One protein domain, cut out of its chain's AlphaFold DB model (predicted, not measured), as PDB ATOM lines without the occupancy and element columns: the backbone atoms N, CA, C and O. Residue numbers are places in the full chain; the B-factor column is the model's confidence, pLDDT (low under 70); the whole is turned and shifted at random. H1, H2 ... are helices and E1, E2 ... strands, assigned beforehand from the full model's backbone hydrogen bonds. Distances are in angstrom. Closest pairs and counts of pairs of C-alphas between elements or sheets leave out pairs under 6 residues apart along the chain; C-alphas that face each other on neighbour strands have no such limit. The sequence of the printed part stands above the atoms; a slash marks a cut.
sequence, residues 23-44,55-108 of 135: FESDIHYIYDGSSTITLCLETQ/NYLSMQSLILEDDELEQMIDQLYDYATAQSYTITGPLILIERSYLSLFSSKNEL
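This is residues 23 to 44 and 55 to 108 of the 135 residues of an uncharacterized protein of Paenibacillus macquariensis (UniProt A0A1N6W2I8). A small, strongly twisted sheet of three strands, E2, E1 and E4, has the lone strand E3 and the long helix H1 beyond its E4 edge. The short helix H2 follows at the far end of E4. The printed part has 76 residues, in the order E1, E2, E3, H1, E4, H2; the sheet, E2 - E1 - E4, is antiparallel, and the class is mixed, helices and strands. The whole is only just compact, close to loose, with a radius of gyration of the C-alphas of 13.6 A and spans of 37 by 30 by 25 A.

E1 is residues 27 to 31, 13.1 A long, beginning at C-alpha 27 (-58.227, 7.764, -36.420). E2 is residues 38 to 41, 10.2 A. E3 is residues 55 to 63, 24.6 A. H1 is residues 66 to 82, 24.7 A. E4 is residues 87 to 95, 21.2 A, and bends by 58 degrees at residue 90. H2 is residues 97 to 101, 6.0 A, ending at C-alpha 101 (-58.154, 18.762, -40.489).

E1 and E2 form a hairpin at 150 degrees, with N 40 and O 28 2.8 A apart. E1 and E4 are antiparallel at 148 degrees, with N 29 and O 93 2.7 A apart. E3 pairs with no named strand but is near E4. The closest C-alphas of E3 and H1, Ile 63 and Leu 69, are 6.5 A apart. H1 only grazes the sheet, with residues 69 to 81. H2 is not on the sheet. In both helices every O i to N i+4 pair is within hydrogen-bond range.

The farthest C-alphas, Ser 84 and Ser 104, are 38.4 A apart. Residues 45 to 54 are not printed; C-alphas 44 and 55 are 21.1 A apart across this cut. Of the links printed whole, none is long. No printed residue has pLDDT under 70.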
ATOM      1  N   PHE A  23     -64.393  14.699 -36.285       74.69
ATOM      2  CA  PHE A  23     -63.914  15.882 -35.564       74.69
ATOM      3  C   PHE A  23     -63.680  15.635 -34.069       74.69
ATOM      4  O   PHE A  23     -62.899  16.351 -33.453       74.69
ATOM      5  N   GLU A  24     -64.392  14.675 -33.484       79.06
ATOM      6  CA  GLU A  24     -64.399  14.384 -32.046       79.06
ATOM      7  C   GLU A  24     -63.623  13.101 -31.715       79.06
ATOM      8  O   GLU A  24     -63.421  12.787 -30.547       79.06
ATOM      9  N   SER A  25     -63.212  12.343 -32.731       81.44
ATOM     10  CA  SER A  25     -62.560  11.047 -32.595       81.44
ATOM     11  C   SER A  25     -61.331  10.978 -33.484       81.44
ATOM     12  O   SER A  25     -61.371  11.336 -34.662       81.44
ATOM     13  N   ASP A  26     -60.245  10.481 -32.909       87.75
ATOM     14  CA  ASP A  26     -58.997  10.268 -33.623       87.75
ATOM     15  C   ASP A  26     -59.047   8.974 -34.448       87.75
ATOM     16  O   ASP A  26     -59.701   7.991 -34.077       87.75
ATOM     17  N   ILE A  27     -58.330   8.956 -35.574       88.06
ATOM     18  CA  ILE A  27     -58.227   7.764 -36.420       88.06
ATOM     19  C   ILE A  27     -57.062   6.922 -35.924       88.06
ATOM     20  O   ILE A  27     -55.944   7.414 -35.802       88.06
ATOM     21  N   HIS A  28     -57.309   5.641 -35.692       89.81
ATOM     22  CA  HIS A  28     -56.306   4.695 -35.234       89.81
ATOM     23  C   HIS A  28     -55.960   3.733 -36.371       89.81
ATOM     24  O   HIS A  28     -56.817   3.000 -36.851       89.81
ATOM     25  N   TYR A  29     -54.704   3.707 -36.792       89.00
ATOM     26  CA  TYR A  29     -54.168   2.737 -37.736       89.00
ATOM     27  C   TYR A  29     -53.389   1.683 -36.956       89.00
ATOM     28  O   TYR A  29     -52.455   2.008 -36.221       89.00
ATOM     29  N   ILE A  30     -53.770   0.421 -37.111       88.69
ATOM     30  CA  ILE A  30     -53.143  -0.703 -36.418       88.69
ATOM     31  C   ILE A  30     -52.299  -1.475 -37.423       88.69
ATOM     32  O   ILE A  30     -52.814  -1.955 -38.440       88.69
ATOM     33  N   TYR A  31     -51.007  -1.588 -37.120       85.75
ATOM     34  CA  TYR A  31     -50.045  -2.363 -37.888       85.75
ATOM     35  C   TYR A  31     -49.636  -3.607 -37.095       85.75
ATOM     36  O   TYR A  31     -48.844  -3.540 -36.154       85.75
ATOM     37  N   ASP A  32     -50.196  -4.751 -37.477       79.44
ATOM     38  CA  ASP A  32     -49.957  -6.056 -36.849       79.44
ATOM     39  C   ASP A  32     -48.898  -6.897 -37.589       79.44
ATOM     40  O   ASP A  32     -48.709  -8.074 -37.287       79.44
ATOM     41  N   GLY A  33     -48.199  -6.298 -38.558       71.25
ATOM     42  CA  GLY A  33     -47.233  -6.983 -39.421       71.25
ATOM     43  C   GLY A  33     -47.856  -7.670 -40.641       71.25
ATOM     44  O   GLY A  33     -47.120  -8.214 -41.466       71.25
ATOM     45  N   SER A  34     -49.182  -7.625 -40.799       74.69
ATOM     46  CA  SER A  34     -49.855  -8.016 -42.038       74.69
ATOM     47  C   SER A  34     -49.620  -6.976 -43.137       74.69
ATOM     48  O   SER A  34     -49.329  -5.810 -42.881       74.69
ATOM     49  N   SER A  35     -49.823  -7.364 -44.398       73.44
ATOM     50  CA  SER A  35     -49.787  -6.428 -45.536       73.44
ATOM     51  C   SER A  35     -50.979  -5.457 -45.577       73.44
ATOM     52  O   SER A  35     -51.077  -4.634 -46.486       73.44
ATOM     53  N   THR A  36     -51.899  -5.560 -44.616       77.12
ATOM     54  CA  THR A  36     -53.108  -4.746 -44.504       77.12
ATOM     55  C   THR A  36     -53.063  -3.898 -43.245       77.12
ATOM     56  O   THR A  36     -52.906  -4.425 -42.149       77.12
ATOM     57  N   ILE A  37     -53.270  -2.593 -43.401       82.25
ATOM     58  CA  ILE A  37     -53.414  -1.658 -42.284       82.25
ATOM     59  C   ILE A  37     -54.891  -1.592 -41.906       82.25
ATOM     60  O   ILE A  37     -55.734  -1.308 -42.760       82.25
ATOM     61  N   THR A  38     -55.202  -1.827 -40.632       85.62
ATOM     62  CA  THR A  38     -56.579  -1.714 -40.133       85.62
ATOM     63  C   THR A  38     -56.827  -0.295 -39.640       85.62
ATOM     64  O   THR A  38     -56.081   0.196 -38.796       85.62
ATOM     65  N   LEU A  39     -57.867   0.358 -40.164       86.44
ATOM     66  CA  LEU A  39     -58.323   1.674 -39.721       86.44
ATOM     67  C   LEU A  39     -59.484   1.507 -38.737       86.44
ATOM     68  O   LEU A  39     -60.518   0.940 -39.085       86.44
ATOM     69  N   CYS A  40     -59.309   2.041 -37.536       85.56
ATOM     70  CA  CYS A  40     -60.246   1.985 -36.427       85.56
ATOM     71  C   CYS A  40     -60.599   3.395 -35.944       85.56
ATOM     72  O   CYS A  40     -59.822   4.343 -36.076       85.56
ATOM     73  N   LEU A  41     -61.773   3.514 -35.335       85.44
ATOM     74  CA  LEU A  41     -62.219   4.705 -34.623       85.44
ATOM     75  C   LEU A  41     -62.559   4.296 -33.200       85.44
ATOM     76  O   LEU A  41     -63.007   3.171 -32.964       85.44
ATOM     77  N   GLU A  42     -62.358   5.210 -32.262       83.25
ATOM     78  CA  GLU A  42     -62.733   4.961 -30.879       83.25
ATOM     79  C   GLU A  42     -64.258   4.826 -30.749       83.25
ATOM     80  O   GLU A  42     -65.030   5.581 -31.344       83.25
ATOM     81  N   THR A  43     -64.706   3.848 -29.964       81.19
ATOM     82  CA  THR A  43     -66.120   3.641 -29.654       81.19
ATOM     83  C   THR A  43     -66.294   3.355 -28.170       81.19
ATOM     84  O   THR A  43     -65.484   2.670 -27.555       81.19
ATOM     85  N   GLN A  44     -67.377   3.879 -27.596       76.06
ATOM     86  CA  GLN A  44     -67.776   3.624 -26.205       76.06
ATOM     87  C   GLN A  44     -68.556   2.302 -26.053       76.06
ATOM     88  O   GLN A  44     -68.836   1.863 -24.940       76.06
ATOM     89  N   ASN A  55     -48.530  -0.434 -20.377       91.69
ATOM     90  CA  ASN A  55     -47.687   0.733 -20.596       91.69
ATOM     91  C   ASN A  55     -47.357   0.853 -22.079       91.69
ATOM     92  O   ASN A  55     -46.910  -0.109 -22.701       91.69
ATOM     93  N   TYR A  56     -47.531   2.053 -22.615       93.56
ATOM     94  CA  TYR A  56     -47.216   2.359 -23.998       93.56
ATOM     95  C   TYR A  56     -46.071   3.357 -24.062       93.56
ATOM     96  O   TYR A  56     -46.076   4.372 -23.365       93.56
ATOM     97  N   LEU A  57     -45.094   3.069 -24.916       93.69
ATOM     98  CA  LEU A  57     -44.131   4.063 -25.355       93.69
ATOM     99  C   LEU A  57     -44.795   4.897 -26.451       93.69
ATOM    100  O   LEU A  57     -45.165   4.346 -27.487       93.69
ATOM    101  N   SER A  58     -44.943   6.199 -26.213       94.06
ATOM    102  CA  SER A  58     -45.616   7.126 -27.124       94.06
ATOM    103  C   SER A  58     -44.651   8.152 -27.716       94.06
ATOM    104  O   SER A  58     -43.858   8.738 -26.977       94.06
ATOM    105  N   MET A  59     -44.782   8.452 -29.008       93.56
ATOM    106  CA  MET A  59     -44.061   9.540 -29.675       93.56
ATOM    107  C   MET A  59     -45.002  10.344 -30.569       93.56
ATOM    108  O   MET A  59     -45.718   9.774 -31.384       93.56
ATOM    109  N   GLN A  60     -45.009  11.667 -30.410       92.88
ATOM    110  CA  GLN A  60     -45.852  12.580 -31.185       92.88
ATOM    111  C   GLN A  60     -45.013  13.331 -32.213       92.88
ATOM    112  O   GLN A  60     -43.913  13.781 -31.894       92.88
ATOM    113  N   SER A  61     -45.549  13.513 -33.419       88.50
ATOM    114  CA  SER A  61     -44.910  14.329 -34.448       88.50
ATOM    115  C   SER A  61     -45.908  14.934 -35.428       88.50
ATOM    116  O   SER A  61     -47.078  14.555 -35.510       88.50
ATOM    117  N   LEU A  62     -45.394  15.898 -36.178       89.75
ATOM    118  CA  LEU A  62     -46.059  16.586 -37.264       89.75
ATOM    119  C   LEU A  62     -45.451  16.092 -38.575       89.75
ATOM    120  O   LEU A  62     -44.245  16.211 -38.760       89.75
ATOM    121  N   ILE A  63     -46.277  15.530 -39.452       86.31
ATOM    122  CA  ILE A  63     -45.836  14.875 -40.686       86.31
ATOM    123  C   ILE A  63     -46.409  15.613 -41.891       86.31
ATOM    124  O   ILE A  63     -47.615  15.875 -41.951       86.31
ATOM    125  N   LEU A  64     -45.546  15.945 -42.846       81.50
ATOM    126  CA  LEU A  64     -45.899  16.560 -44.125       81.50
ATOM    127  C   LEU A  64     -45.845  15.528 -45.255       81.50
ATOM    128  O   LEU A  64     -46.724  15.532 -46.118       81.50
ATOM    129  N   GLU A  65     -44.843  14.647 -45.229       76.56
ATOM    130  CA  GLU A  65     -44.590  13.632 -46.254       76.56
ATOM    131  C   GLU A  65     -44.518  12.219 -45.660       76.56
ATOM    132  O   GLU A  65     -44.123  12.021 -44.510       76.56
ATOM    133  N   ASP A  66     -44.891  11.210 -46.450       74.00
ATOM    134  CA  ASP A  66     -44.949   9.818 -45.982       74.00
ATOM    135  C   ASP A  66     -43.570   9.285 -45.537       74.00
ATOM    136  O   ASP A  66     -43.491   8.541 -44.558       74.00
ATOM    137  N   ASP A  67     -42.481   9.728 -46.173       82.19
ATOM    138  CA  ASP A  67     -41.108   9.336 -45.815       82.19
ATOM    139  C   ASP A  67     -40.732   9.760 -44.380       82.19
ATOM    140  O   ASP A  67     -39.954   9.082 -43.704       82.19
ATOM    141  N   GLU A  68     -41.290  10.868 -43.877       87.00
ATOM    142  CA  GLU A  68     -41.048  11.329 -42.502       87.00
ATOM    143  C   GLU A  68     -41.713  10.404 -41.479       87.00
ATOM    144  O   GLU A  68     -41.203  10.211 -40.373       87.00
ATOM    145  N   LEU A  69     -42.851   9.806 -41.845       85.25
ATOM    146  CA  LEU A  69     -43.536   8.850 -40.989       85.25
ATOM    147  C   LEU A  69     -42.732   7.558 -40.851       85.25
ATOM    148  O   LEU A  69     -42.611   7.056 -39.736       85.25
ATOM    149  N   GLU A  70     -42.176   7.031 -41.944       87.38
ATOM    150  CA  GLU A  70     -41.321   5.837 -41.897       87.38
ATOM    151  C   GLU A  70     -40.103   6.074 -40.995       87.38
ATOM    152  O   GLU A  70     -39.851   5.297 -40.075       87.38
ATOM    153  N   GLN A  71     -39.430   7.219 -41.154       89.00
ATOM    154  CA  GLN A  71     -38.302   7.598 -40.295       89.00
ATOM    155  C   GLN A  71     -38.695   7.696 -38.820       89.00
ATOM    156  O   GLN A  71     -37.929   7.314 -37.938       89.00
ATOM    157  N   MET A  72     -39.884   8.220 -38.531       89.94
ATOM    158  CA  MET A  72     -40.376   8.328 -37.166       89.94
ATOM    159  C   MET A  72     -40.675   6.952 -36.554       89.94
ATOM    160  O   MET A  72     -40.411   6.739 -35.369       89.94
ATOM    161  N   ILE A  73     -41.209   6.018 -37.342       90.12
ATOM    162  CA  ILE A  73     -41.417   4.635 -36.904       90.12
ATOM    163  C   ILE A  73     -40.071   4.010 -36.531       90.12
ATOM    164  O   ILE A  73     -39.935   3.489 -35.423       90.12
ATOM    165  N   ASP A  74     -39.069   4.126 -37.403       92.12
ATOM    166  CA  ASP A  74     -37.730   3.586 -37.160       92.12
ATOM    167  C   ASP A  74     -37.104   4.182 -35.891       92.12
ATOM    168  O   ASP A  74     -36.646   3.445 -35.017       92.12
ATOM    169  N   GLN A  75     -37.189   5.505 -35.709       93.31
ATOM    170  CA  GLN A  75     -36.697   6.182 -34.503       93.31
ATOM    171  C   GLN A  75     -37.354   5.665 -33.219       93.31
ATOM    172  O   GLN A  75     -36.694   5.562 -32.181       93.31
ATOM    173  N   LEU A  76     -38.647   5.333 -33.264       93.62
ATOM    174  CA  LEU A  76     -39.361   4.800 -32.109       93.62
ATOM    175  C   LEU A  76     -38.856   3.399 -31.733       93.62
ATOM    176  O   LEU A  76     -38.649   3.118 -30.550       93.62
ATOM    177  N   TYR A  77     -38.628   2.536 -32.725       92.50
ATOM    178  CA  TYR A  77     -38.072   1.197 -32.511       92.50
ATOM    179  C   TYR A  77     -36.611   1.237 -32.055       92.50
ATOM    180  O   TYR A  77     -36.235   0.504 -31.134       92.50
ATOM    181  N   ASP A  78     -35.803   2.119 -32.640       94.06
ATOM    182  CA  ASP A  78     -34.421   2.348 -32.225       94.06
ATOM    183  C   ASP A  78     -34.363   2.823 -30.773       94.06
ATOM    184  O   ASP A  78     -33.585   2.302 -29.971       94.06
ATOM    185  N   TYR A  79     -35.239   3.759 -30.396       94.06
ATOM    186  CA  TYR A  79     -35.341   4.226 -29.019       94.06
ATOM    187  C   TYR A  79     -35.769   3.104 -28.068       94.06
ATOM    188  O   TYR A  79     -35.150   2.921 -27.016       94.06
ATOM    189  N   ALA A  80     -36.793   2.325 -28.429       91.81
ATOM    190  CA  ALA A  80     -37.250   1.198 -27.621       91.81
ATOM    191  C   ALA A  80     -36.124   0.177 -27.386       91.81
ATOM    192  O   ALA A  80     -35.896  -0.249 -26.253       91.81
ATOM    193  N   THR A  81     -35.365  -0.135 -28.437       92.38
ATOM    194  CA  THR A  81     -34.208  -1.036 -28.385       92.38
ATOM    195  C   THR A  81     -33.090  -0.464 -27.514       92.38
ATOM    196  O   THR A  81     -32.564  -1.163 -26.647       92.38
ATOM    197  N   ALA A  82     -32.757   0.819 -27.679       93.50
ATOM    198  CA  ALA A  82     -31.726   1.496 -26.895       93.50
ATOM    199  C   ALA A  82     -32.053   1.526 -25.392       93.50
ATOM    200  O   ALA A  82     -31.151   1.434 -24.560       93.50
ATOM    201  N   GLN A  83     -33.337   1.613 -25.039       91.44
ATOM    202  CA  GLN A  83     -33.813   1.558 -23.655       91.44
ATOM    203  C   GLN A  83     -34.080   0.131 -23.151       91.44
ATOM    204  O   GLN A  83     -34.494  -0.044 -22.007       91.44
ATOM    205  N   SER A  84     -33.808  -0.896 -23.966       90.56
ATOM    206  CA  SER A  84     -34.072  -2.305 -23.639       90.56
ATOM    207  C   SER A  84     -35.541  -2.589 -23.292       90.56
ATOM    208  O   SER A  84     -35.830  -3.438 -22.449       90.56
ATOM    209  N   TYR A  85     -36.476  -1.879 -23.929       91.69
ATOM    210  CA  TYR A  85     -37.897  -2.182 -23.805       91.69
ATOM    211  C   TYR A  85     -38.270  -3.389 -24.666       91.69
ATOM    212  O   TYR A  85     -37.973  -3.440 -25.859       91.69
ATOM    213  N   THR A  86     -38.987  -4.340 -24.068       90.50
ATOM    214  CA  THR A  86     -39.602  -5.449 -24.803       90.50
ATOM    215  C   THR A  86     -40.936  -4.988 -25.374       90.50
ATOM    216  O   THR A  86     -41.861  -4.678 -24.623       90.50
ATOM    217  N   ILE A  87     -41.050  -4.946 -26.698       91.25
ATOM    218  CA  ILE A  87     -42.297  -4.600 -27.389       91.25
ATOM    219  C   ILE A  87     -43.178  -5.850 -27.466       91.25
ATOM    220  O   ILE A  87     -42.714  -6.913 -27.875       91.25
ATOM    221  N   THR A  88     -44.440  -5.741 -27.055       88.44
ATOM    222  CA  THR A  88     -45.341  -6.896 -26.859       88.44
ATOM    223  C   THR A  88     -46.673  -6.781 -27.606       88.44
ATOM    224  O   THR A  88     -47.614  -7.521 -27.321       88.44
ATOM    225  N   GLY A  89     -46.774  -5.888 -28.592       85.56
ATOM    226  CA  GLY A  89     -48.006  -5.672 -29.352       85.56
ATOM    227  C   GLY A  89     -47.787  -4.982 -30.701       85.56
ATOM    228  O   GLY A  89     -46.641  -4.715 -31.069       85.56
ATOM    229  N   PRO A  90     -48.877  -4.708 -31.441       89.38
ATOM    230  CA  PRO A  90     -48.811  -4.013 -32.722       89.38
ATOM    231  C   PRO A  90     -48.369  -2.556 -32.550       89.38
ATOM    232  O   PRO A  90     -48.557  -1.958 -31.485       89.38
ATOM    233  N   LEU A  91     -47.849  -1.969 -33.629       91.25
ATOM    234  CA  LEU A  91     -47.678  -0.523 -33.716       91.25
ATOM    235  C   LEU A  91     -49.044   0.120 -33.937       91.25
ATOM    236  O   LEU A  91     -49.776  -0.238 -34.863       91.25
ATOM    237  N   ILE A  92     -49.365   1.090 -33.090       92.31
ATOM    238  CA  ILE A  92     -50.582   1.882 -33.193       92.31
ATOM    239  C   ILE A  92     -50.170   3.275 -33.639       92.31
ATOM    240  O   ILE A  92     -49.334   3.917 -33.009       92.31
ATOM    241  N   LEU A  93     -50.763   3.743 -34.725       91.81
ATOM    242  CA  LEU A  93     -50.611   5.103 -35.207       91.81
ATOM    243  C   LEU A  93     -51.940   5.826 -35.023       91.81
ATOM    244  O   LEU A  93     -52.960   5.380 -35.529       91.81
ATOM    245  N   ILE A  94     -51.935   6.946 -34.323       91.38
ATOM    246  CA  ILE A  94     -53.122   7.734 -34.014       91.38
ATOM    247  C   ILE A  94     -52.998   9.059 -34.747       91.38
ATOM    248  O   ILE A  94     -52.092   9.843 -34.476       91.38
ATOM    249  N   GLU A  95     -53.894   9.319 -35.687       90.88
ATOM    250  CA  GLU A  95     -54.020  10.625 -36.316       90.88
ATOM    251  C   GLU A  95     -54.987  11.491 -35.514       90.88
ATOM    252  O   GLU A  95     -56.184  11.191 -35.418       90.88
ATOM    253  N   ARG A  96     -54.465  12.605 -34.991       90.31
ATOM    254  CA  ARG A  96     -55.250  13.605 -34.271       90.31
ATOM    255  C   ARG A  96     -56.126  14.365 -35.255       90.31
ATOM    256  O   ARG A  96     -55.715  15.379 -35.819       90.31
ATOM    257  N   SER A  97     -57.329  13.852 -35.483       86.50
ATOM    258  CA  SER A  97     -58.129  14.198 -36.664       86.50
ATOM    259  C   SER A  97     -58.528  15.667 -36.672       86.50
ATOM    260  O   SER A  97     -58.370  16.342 -37.687       86.50
ATOM    261  N   TYR A  98     -58.927  16.207 -35.519       87.00
ATOM    262  CA  TYR A  98     -59.211  17.633 -35.365       87.00
ATOM    263  C   TYR A  98     -58.008  18.516 -35.740       87.00
ATOM    264  O   TYR A  98     -58.147  19.472 -36.500       87.00
ATOM    265  N   LEU A  99     -56.810  18.186 -35.245       85.56
ATOM    266  CA  LEU A  99     -55.603  18.976 -35.506       85.56
ATOM    267  C   LEU A  99     -55.175  18.876 -36.976       85.56
ATOM    268  O   LEU A  99     -54.876  19.889 -37.604       85.56
ATOM    269  N   SER A 100     -55.210  17.668 -37.541       84.62
ATOM    270  CA  SER A 100     -54.882  17.419 -38.945       84.62
ATOM    271  C   SER A 100     -55.828  18.146 -39.899       84.62
ATOM    272  O   SER A 100     -55.367  18.741 -40.870       84.62
ATOM    273  N   LEU A 101     -57.139  18.137 -39.633       84.44
ATOM    274  CA  LEU A 101     -58.154  18.762 -40.489       84.44
ATOM    275  C   LEU A 101     -57.997  20.279 -40.592       84.44
ATOM    276  O   LEU A 101     -58.194  20.843 -41.667       84.44
ATOM    277  N   PHE A 102     -57.634  20.932 -39.490       82.75
ATOM    278  CA  PHE A 102     -57.532  22.389 -39.419       82.75
ATOM    279  C   PHE A 102     -56.091  22.910 -39.505       82.75
ATOM    280  O   PHE A 102     -55.862  24.108 -39.316       82.75
ATOM    281  N   SER A 103     -55.113  22.053 -39.826       82.50
ATOM    282  CA  SER A 103     -53.746  22.511 -40.084       82.50
ATOM    283  C   SER A 103     -53.678  23.351 -41.364       82.50
ATOM    284  O   SER A 103     -54.134  22.955 -42.439       82.50
ATOM    285  N   SER A 104     -53.042  24.516 -41.247       74.31
ATOM    286  CA  SER A 104     -52.899  25.508 -42.323       74.31
ATOM    287  C   SER A 104     -51.900  25.119 -43.419       74.31
ATOM    288  O   SER A 104     -51.938  25.699 -44.501       74.31
ATOM    289  N   LYS A 105     -51.021  24.143 -43.164       77.19
ATOM    290  CA  LYS A 105     -49.961  23.709 -44.094       77.19
ATOM    291  C   LYS A 105     -50.140  22.280 -44.595       77.19
ATOM    292  O   LYS A 105     -49.198  21.659 -45.063       77.19
ATOM    293  N   ASN A 106     -51.359  21.762 -44.490       76.19
ATOM    294  CA  ASN A 106     -51.676  20.376 -44.800       76.19
ATOM    295  C   ASN A 106     -50.941  19.337 -43.923       76.19
ATOM    296  O   ASN A 106     -50.984  18.155 -44.239       76.19
ATOM    297  N   GLU A 107     -50.365  19.747 -42.793       85.75
ATOM    298  CA  GLU A 107     -49.658  18.846 -41.883       85.75
ATOM    299  C   GLU A 107     -50.632  17.857 -41.224       85.75
ATOM    300  O   GLU A 107     -51.805  18.178 -40.979       85.75
ATOM    301  N   LEU A 108     -50.145  16.651 -40.946       87.62
ATOM    302  CA  LEU A 108     -50.861  15.604 -40.231       87.62
ATOM    303  C   LEU A 108     -50.236  15.417 -38.852       87.62
ATOM    304  O   LEU A 108     -49.029  15.222 -38.715       87.62
TER     305      LEU A 108